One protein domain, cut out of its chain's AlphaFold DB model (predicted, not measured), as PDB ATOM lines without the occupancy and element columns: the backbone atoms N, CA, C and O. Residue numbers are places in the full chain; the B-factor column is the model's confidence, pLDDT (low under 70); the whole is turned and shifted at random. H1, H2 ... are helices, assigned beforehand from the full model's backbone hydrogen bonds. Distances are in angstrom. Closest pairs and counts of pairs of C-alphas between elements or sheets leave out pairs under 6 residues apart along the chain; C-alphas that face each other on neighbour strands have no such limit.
ATOM      1  N   LYS A   2     397.996 137.943 303.356       76.19
ATOM      2  CA  LYS A   2     398.299 138.930 302.291       76.19
ATOM      3  C   LYS A   2     398.440 140.372 302.812       76.19
ATOM      4  O   LYS A   2     399.482 140.984 302.628       76.19
ATOM      5  N   TYR A   3     397.460 140.856 303.578       78.81
ATOM      6  CA  TYR A   3     397.517 142.191 304.189       78.81
ATOM      7  C   TYR A   3     398.675 142.390 305.178       78.81
ATOM      8  O   TYR A   3     399.147 143.508 305.326       78.81
ATOM      9  N   PHE A   4     399.139 141.337 305.861       84.12
ATOM     10  CA  PHE A   4     400.265 141.445 306.796       84.12
ATOM     11  C   PHE A   4     401.550 141.775 306.045       84.12
ATOM     12  O   PHE A   4     402.249 142.709 306.414       84.12
ATOM     13  N   PHE A   5     401.801 141.086 304.932       84.12
ATOM     14  CA  PHE A   5     402.969 141.363 304.102       84.12
ATOM     15  C   PHE A   5     402.895 142.723 303.407       84.12
ATOM     16  O   PHE A   5     403.925 143.371 303.275       84.12
ATOM     17  N   ILE A   6     401.695 143.201 303.047       83.25
ATOM     18  CA  ILE A   6     401.506 144.583 302.575       83.25
ATOM     19  C   ILE A   6     401.925 145.578 303.666       83.25
ATOM     20  O   ILE A   6     402.725 146.471 303.412       83.25
ATOM     21  N   ASN A   7     401.434 145.405 304.897       82.81
ATOM     22  CA  ASN A   7     401.796 146.289 306.007       82.81
ATOM     23  C   ASN A   7     403.302 146.247 306.313       82.81
ATOM     24  O   ASN A   7     403.906 147.296 306.528       82.81
ATOM     25  N   LYS A   8     403.912 145.055 306.271       83.38
ATOM     26  CA  LYS A   8     405.359 144.892 306.447       83.38
ATOM     27  C   LYS A   8     406.146 145.627 305.357       83.38
ATOM     28  O   LYS A   8     407.061 146.370 305.687       83.38
ATOM     29  N   TYR A   9     405.764 145.461 304.089       84.38
ATOM     30  CA  TYR A   9     406.403 146.120 302.943       84.38
ATOM     31  C   TYR A   9     406.385 147.651 303.078       84.38
ATOM     32  O   TYR A   9     407.395 148.321 302.891       84.38
ATOM     33  N   TYR A  10     405.254 148.213 303.510       84.44
ATOM     34  CA  TYR A  10     405.126 149.647 303.780       84.44
ATOM     35  C   TYR A  10     405.642 150.076 305.169       84.44
ATOM     36  O   TYR A  10     405.445 151.223 305.566       84.44
ATOM     37  N   LYS A  11     406.318 149.181 305.906       82.38
ATOM     38  CA  LYS A  11     406.963 149.440 307.207       82.38
ATOM     39  C   LYS A  11     406.015 150.010 308.269       82.38
ATOM     40  O   LYS A  11     406.409 150.831 309.102       82.38
ATOM     41  N   TYR A  12     404.759 149.564 308.266       81.88
ATOM     42  CA  TYR A  12     403.826 149.875 309.347       81.88
ATOM     43  C   TYR A  12     404.298 149.246 310.664       81.88
ATOM     44  O   TYR A  12     404.792 148.121 310.692       81.88
ATOM     45  N   ARG A  13     404.106 149.964 311.778       81.06
ATOM     46  CA  ARG A  13     404.502 149.496 313.120       81.06
ATOM     47  C   ARG A  13     403.490 148.540 313.762       81.06
ATOM     48  O   ARG A  13     403.848 147.795 314.667       81.06
ATOM     49  N   THR A  14     402.231 148.568 313.319       78.19
ATOM     50  CA  THR A  14     401.119 147.774 313.874       78.19
ATOM     51  C   THR A  14     400.200 147.257 312.769       78.19
ATOM     52  O   THR A  14     400.027 147.911 311.743       78.19
ATOM     53  N   PHE A  15     399.683 146.028 312.917       73.19
ATOM     54  CA  PHE A  15     398.999 145.323 311.809       73.19
ATOM     55  C   PHE A  15     397.549 145.767 311.673       73.19
ATOM     56  O   PHE A  15     397.017 145.841 310.571       73.19
ATOM     57  N   LEU A  16     396.941 146.080 312.809       69.69
ATOM     58  CA  LEU A  16     395.634 146.688 312.969       69.69
ATOM     59  C   LEU A  16     395.682 147.451 314.289       69.69
ATOM     60  O   LEU A  16     396.192 146.932 315.285       69.69
ATOM     61  N   ASP A  17     395.153 148.668 314.303       62.12
ATOM     62  CA  ASP A  17     395.005 149.411 315.543       62.12
ATOM     63  C   ASP A  17     393.865 148.790 316.369       62.12
ATOM     64  O   ASP A  17     392.687 148.922 316.036       62.12
ATOM     65  N   TYR A  18     394.200 148.070 317.445       55.75
ATOM     66  CA  TYR A  18     393.204 147.483 318.358       55.75
ATOM     67  C   TYR A  18     392.374 148.528 319.091       55.75
ATOM     68  O   TYR A  18     391.350 148.183 319.680       55.75
ATOM     69  N   THR A  19     392.813 149.786 319.064       55.72
ATOM     70  CA  THR A  19     392.090 150.916 319.640       55.72
ATOM     71  C   THR A  19     391.110 151.553 318.655       55.72
ATOM     72  O   THR A  19     390.450 152.529 319.001       55.72
ATOM     73  N   PHE A  20     390.951 150.979 317.451       62.44
ATOM     74  CA  PHE A  20     389.998 151.450 316.452       62.44
ATOM     75  C   PHE A  20     388.570 151.481 317.013       62.44
ATOM     76  O   PHE A  20     387.904 150.457 317.175       62.44
ATOM     77  N   ASN A  21     388.091 152.689 317.293       66.00
ATOM     78  CA  ASN A  21     386.711 152.949 317.656       66.00
ATOM     79  C   ASN A  21     385.948 153.347 316.392       66.00
ATOM     80  O   ASN A  21     386.142 154.435 315.849       66.00
ATOM     81  N   THR A  22     385.051 152.472 315.934       65.44
ATOM     82  CA  THR A  22     384.218 152.738 314.758       65.44
ATOM     83  C   THR A  22     383.408 154.018 314.900       65.44
ATOM     84  O   THR A  22     383.284 154.741 313.918       65.44
ATOM     85  N   ARG A  23     382.895 154.360 316.090       66.75
ATOM     86  CA  ARG A  23     382.161 155.624 316.277       66.75
ATOM     87  C   ARG A  23     383.056 156.840 316.067       66.75
ATOM     88  O   ARG A  23     382.639 157.762 315.372       66.75
ATOM     89  N   ASP A  24     384.272 156.817 316.607       71.19
ATOM     90  CA  ASP A  24     385.220 157.933 316.487       71.19
ATOM     91  C   ASP A  24     385.783 158.058 315.068       71.19
ATOM     92  O   ASP A  24     386.021 159.162 314.582       71.19
ATOM     93  N   PHE A  25     385.983 156.933 314.379       70.25
ATOM     94  CA  PHE A  25     386.384 156.933 312.976       70.25
ATOM     95  C   PHE A  25     385.285 157.515 312.085       70.25
ATOM     96  O   PHE A  25     385.559 158.372 311.249       70.25
ATOM     97  N   LEU A  26     384.041 157.074 312.277       67.06
ATOM     98  CA  LEU A  26     382.900 157.535 311.493       67.06
ATOM     99  C   LEU A  26     382.644 159.028 311.721       67.06
ATOM    100  O   LEU A  26     382.558 159.782 310.757       67.06
ATOM    101  N   SER A  27     382.626 159.487 312.978       70.31
ATOM    102  CA  SER A  27     382.396 160.906 313.292       70.31
ATOM    103  C   SER A  27     383.424 161.836 312.642       70.31
ATOM    104  O   SER A  27     383.068 162.935 312.223       70.31
ATOM    105  N   LYS A  28     384.674 161.381 312.490       70.44
ATOM    106  CA  LYS A  28     385.766 162.147 311.872       70.44
ATOM    107  C   LYS A  28     385.839 162.039 310.345       70.44
ATOM    108  O   LYS A  28     386.485 162.880 309.732       70.44
ATOM    109  N   ASN A  29     385.213 161.032 309.728       69.12
ATOM    110  CA  ASN A  29     385.381 160.729 308.297       69.12
ATOM    111  C   ASN A  29     384.059 160.641 307.504       69.12
ATOM    112  O   ASN A  29     384.074 160.228 306.345       69.12
ATOM    113  N   ASN A  30     382.924 161.048 308.085       65.19
ATOM    114  CA  ASN A  30     381.612 161.041 307.415       65.19
ATOM    115  C   ASN A  30     381.564 161.882 306.121       65.19
ATOM    116  O   ASN A  30     380.682 161.673 305.296       65.19
ATOM    117  N   THR A  31     382.499 162.816 305.924       68.75
ATOM    118  CA  THR A  31     382.622 163.624 304.697       68.75
ATOM    119  C   THR A  31     383.491 162.977 303.616       68.75
ATOM    120  O   THR A  31     383.462 163.418 302.471       68.75
ATOM    121  N   ILE A  32     384.267 161.944 303.958       77.69
ATOM    122  CA  ILE A  32     385.254 161.307 303.068       77.69
ATOM    123  C   ILE A  32     384.684 160.032 302.437       77.69
ATOM    124  O   ILE A  32     384.986 159.712 301.288       77.69
ATOM    125  N   PHE A  33     383.839 159.302 303.166       77.19
ATOM    126  CA  PHE A  33     383.270 158.034 302.715       77.19
ATOM    127  C   PHE A  33     381.759 158.141 302.505       77.19
ATOM    128  O   PHE A  33     381.042 158.661 303.353       77.19
ATOM    129  N   ASN A  34     381.262 157.586 301.398       83.75
ATOM    130  CA  ASN A  34     379.822 157.474 301.159       83.75
ATOM    131  C   ASN A  34     379.164 156.417 302.073       83.75
ATOM    132  O   ASN A  34     379.833 155.521 302.593       83.75
ATOM    133  N   GLU A  35     377.835 156.481 302.219       81.62
ATOM    134  CA  GLU A  35     377.066 155.587 303.104       81.62
ATOM    135  C   GLU A  35     377.300 154.095 302.840       81.62
ATOM    136  O   GLU A  35     377.397 153.304 303.779       81.62
ATOM    137  N   LYS A  36     377.447 153.697 301.572       85.38
ATOM    138  CA  LYS A  36     377.685 152.298 301.202       85.38
ATOM    139  C   LYS A  36     379.027 151.802 301.740       85.38
ATOM    140  O   LYS A  36     379.101 150.700 302.279       85.38
ATOM    141  N   SER A  37     380.081 152.607 301.624       81.81
ATOM    142  CA  SER A  37     381.391 152.294 302.205       81.81
ATOM    143  C   SER A  37     381.317 152.223 303.730       81.81
ATOM    144  O   SER A  37     381.857 151.294 304.328       81.81
ATOM    145  N   LEU A  38     380.596 153.155 304.362       78.56
ATOM    146  CA  LEU A  38     380.417 153.160 305.815       78.56
ATOM    147  C   LEU A  38     379.666 151.923 306.322       78.56
ATOM    148  O   LEU A  38     380.049 151.366 307.351       78.56
ATOM    149  N   TYR A  39     378.647 151.463 305.593       82.75
ATOM    150  CA  TYR A  39     377.937 150.218 305.888       82.75
ATOM    151  C   TYR A  39     378.895 149.020 305.912       82.75
ATOM    152  O   TYR A  39     378.972 148.313 306.916       82.75
ATOM    153  N   TRP A  40     379.709 148.842 304.867       82.19
ATOM    154  CA  TRP A  40     380.659 147.727 304.802       82.19
ATOM    155  C   TRP A  40     381.745 147.783 305.879       82.19
ATOM    156  O   TRP A  40     382.138 146.737 306.401       82.19
ATOM    157  N   ILE A  41     382.213 148.981 306.243       79.31
ATOM    158  CA  ILE A  41     383.164 149.162 307.349       79.31
ATOM    159  C   ILE A  41     382.540 148.689 308.670       79.31
ATOM    160  O   ILE A  41     383.196 147.968 309.423       79.31
ATOM    161  N   ARG A  42     381.271 149.039 308.935       77.00
ATOM    162  CA  ARG A  42     380.543 148.602 310.140       77.00
ATOM    163  C   ARG A  42     380.345 147.090 310.164       77.00
ATOM    164  O   ARG A  42     380.735 146.459 311.138       77.00
ATOM    165  N   GLU A  43     379.830 146.511 309.083       82.75
ATOM    166  CA  GLU A  43     379.605 145.062 308.983       82.75
ATOM    167  C   GLU A  43     380.905 144.270 309.176       82.75
ATOM    168  O   GLU A  43     380.965 143.321 309.960       82.75
ATOM    169  N   THR A  44     381.989 144.699 308.523       81.06
ATOM    170  CA  THR A  44     383.305 144.053 308.663       81.06
ATOM    171  C   THR A  44     383.814 144.140 310.101       81.06
ATOM    172  O   THR A  44     384.352 143.163 310.634       81.06
ATOM    173  N   TRP A  45     383.630 145.291 310.754       78.88
ATOM    174  CA  TRP A  45     384.013 145.469 312.150       78.88
ATOM    175  C   TRP A  45     383.179 144.609 313.099       78.88
ATOM    176  O   TRP A  45     383.732 143.994 314.008       78.88
ATOM    177  N   ASP A  46     381.874 144.494 312.866       81.38
ATOM    178  CA  ASP A  46     380.987 143.662 313.679       81.38
ATOM    179  C   ASP A  46     381.331 142.174 313.554       81.38
ATOM    180  O   ASP A  46     381.378 141.460 314.561       81.38
ATOM    181  N   ILE A  47     381.652 141.706 312.342       83.88
ATOM    182  CA  ILE A  47     382.170 140.349 312.111       83.88
ATOM    183  C   ILE A  47     383.471 140.140 312.894       83.88
ATOM    184  O   ILE A  47     383.625 139.134 313.596       83.88
ATOM    185  N   TYR A  48     384.401 141.097 312.818       82.56
ATOM    186  CA  TYR A  48     385.657 141.043 313.563       82.56
ATOM    187  C   TYR A  48     385.423 140.997 315.080       82.56
ATOM    188  O   TYR A  48     386.015 140.172 315.778       82.56
ATOM    189  N   GLN A  49     384.517 141.829 315.598       80.25
ATOM    190  CA  GLN A  49     384.203 141.886 317.022       80.25
ATOM    191  C   GLN A  49     383.568 140.590 317.540       80.25
ATOM    192  O   GLN A  49     383.830 140.187 318.678       80.25
ATOM    193  N   LYS A  50     382.790 139.894 316.711       86.75
ATOM    194  CA  LYS A  50     382.153 138.622 317.078       86.75
ATOM    195  C   LYS A  50     383.087 137.414 316.925       86.75
ATOM    196  O   LYS A  50     382.900 136.411 317.610       86.75
ATOM    197  N   SER A  51     384.117 137.488 316.076       86.50
ATOM    198  CA  SER A  51     384.994 136.346 315.789       86.50
ATOM    199  C   SER A  51     386.223 136.270 316.700       86.50
ATOM    200  O   SER A  51     387.202 137.003 316.541       86.50
ATOM    201  N   LYS A  52     386.228 135.288 317.610       83.38
ATOM    202  CA  LYS A  52     387.389 134.974 318.460       83.38
ATOM    203  C   LYS A  52     388.640 134.628 317.637       83.38
ATOM    204  O   LYS A  52     389.722 135.116 317.946       83.38
ATOM    205  N   ILE A  53     388.484 133.827 316.579       82.38
ATOM    206  CA  ILE A  53     389.594 133.394 315.713       82.38
ATOM    207  C   ILE A  53     390.242 134.598 315.025       82.38
ATOM    208  O   ILE A  53     391.469 134.692 314.995       82.38
ATOM    209  N   LEU A  54     389.442 135.539 314.506       81.69
ATOM    210  CA  LEU A  54     389.978 136.734 313.848       81.69
ATOM    211  C   LEU A  54     390.718 137.642 314.833       81.69
ATOM    212  O   LEU A  54     391.802 138.119 314.507       81.69
ATOM    213  N   LYS A  55     390.179 137.837 316.043       81.75
ATOM    214  CA  LYS A  55     390.848 138.610 317.102       81.75
ATOM    215  C   LYS A  55     392.192 138.007 317.487       81.75
ATOM    216  O   LYS A  55     393.193 138.716 317.517       81.75
ATOM    217  N   GLU A  56     392.229 136.700 317.734       80.25
ATOM    218  CA  GLU A  56     393.471 135.998 318.058       80.25
ATOM    219  C   GLU A  56     394.476 136.087 316.911       80.25
ATOM    220  O   GLU A  56     395.626 136.455 317.134       80.25
ATOM    221  N   LYS A  57     394.036 135.806 315.678       82.25
ATOM    222  CA  LYS A  57     394.867 135.905 314.475       82.25
ATOM    223  C   LYS A  57     395.474 137.292 314.327       82.25
ATOM    224  O   LYS A  57     396.682 137.394 314.143       82.25
TER     225      LYS A  57
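AT A GLANCE: This is residues 2 to 57 of the 374 residues of an uncharacterized protein of Mycoplasma agalactiae (strain PG2) (UniProt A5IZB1). Picture a loose, open loop of four helices round a mostly empty middle: H1 stands at one end of a long link without a named element, H2 follows at its other end, the chain folds back from H2 into the longest helix, H3, and short H4 turns off at a corner at the end of H3. The first and last printed C-alphas, of Lys 2 and Lys 57, come back to 13.0 A from each other, but H1 and H4 stay apart. The printed part has 56 residues, with four named helices in the order H1, H2, H3, H4 and no named strand, and its class is all helix. The whole is loose, with a radius of gyration of the C-alphas of 12.9 A, and spans 29 by 27 by 19 A.

HOW THE PARTS SIT: Begin at residues 2 to 9, helix H1, which touches no helix. Go on along the long link to residues 22 to 29, helix H2, and you will find that H1 and H2 are apart. At residues 35 to 50, helix H3, look back to H2: the two only just touch, with 3 pairs of C-alphas within 8 A, and H3 does so with residues 38 to 45 alone. Their closest C-alphas are those of Thr 22 and Arg 42, 7.2 A apart. They run opposite ways at a shallow tilt of 24 degrees and form a helical hairpin. Residues 52 to 57 are helix H4, which touches H3 only at the corner, and only just, with 3 pairs of C-alphas within 8 A. The closest C-alphas there are those of Tyr 48 and Leu 54, 6.1 A apart, and the two helices are about perpendicular at 83 degrees. H1 is apart from H3 and from H4, and H2 is apart from H4. In H1, H2, H3 and H4 every backbone O i to N i+4 pair is within hydrogen-bond range.

IN THESE COORDINATES: Find C-alpha 2 at (398.299, 138.930, 302.291); from there H1 runs 10.9 A to C-alpha 9. H2 runs 10.3 A from Thr 22 to Asn 29. Find C-alpha 35 at (377.066, 155.587, 303.104), from which H3 runs 22.6 A to C-alpha 50. H4 runs 8.5 A from Lys 52 to C-alpha 57 at (394.867, 135.905, 314.475).

THE WHOLE: The two C-alphas farthest apart are those of Thr 31 and Ile 53, at 32.9 A. Look for no gap, for the printed part has no cut. The link from H1 to H2, 12 residues, is long, while those from H2 to H3 and from H3 to H4 are tight. Residues 31 to 37, of which 35 to 37 belong to H3, stand free. The mean pLDDT of the printed part is 77.1, and it is under 70 at residues 16 to 23, 26 and 29 to 31.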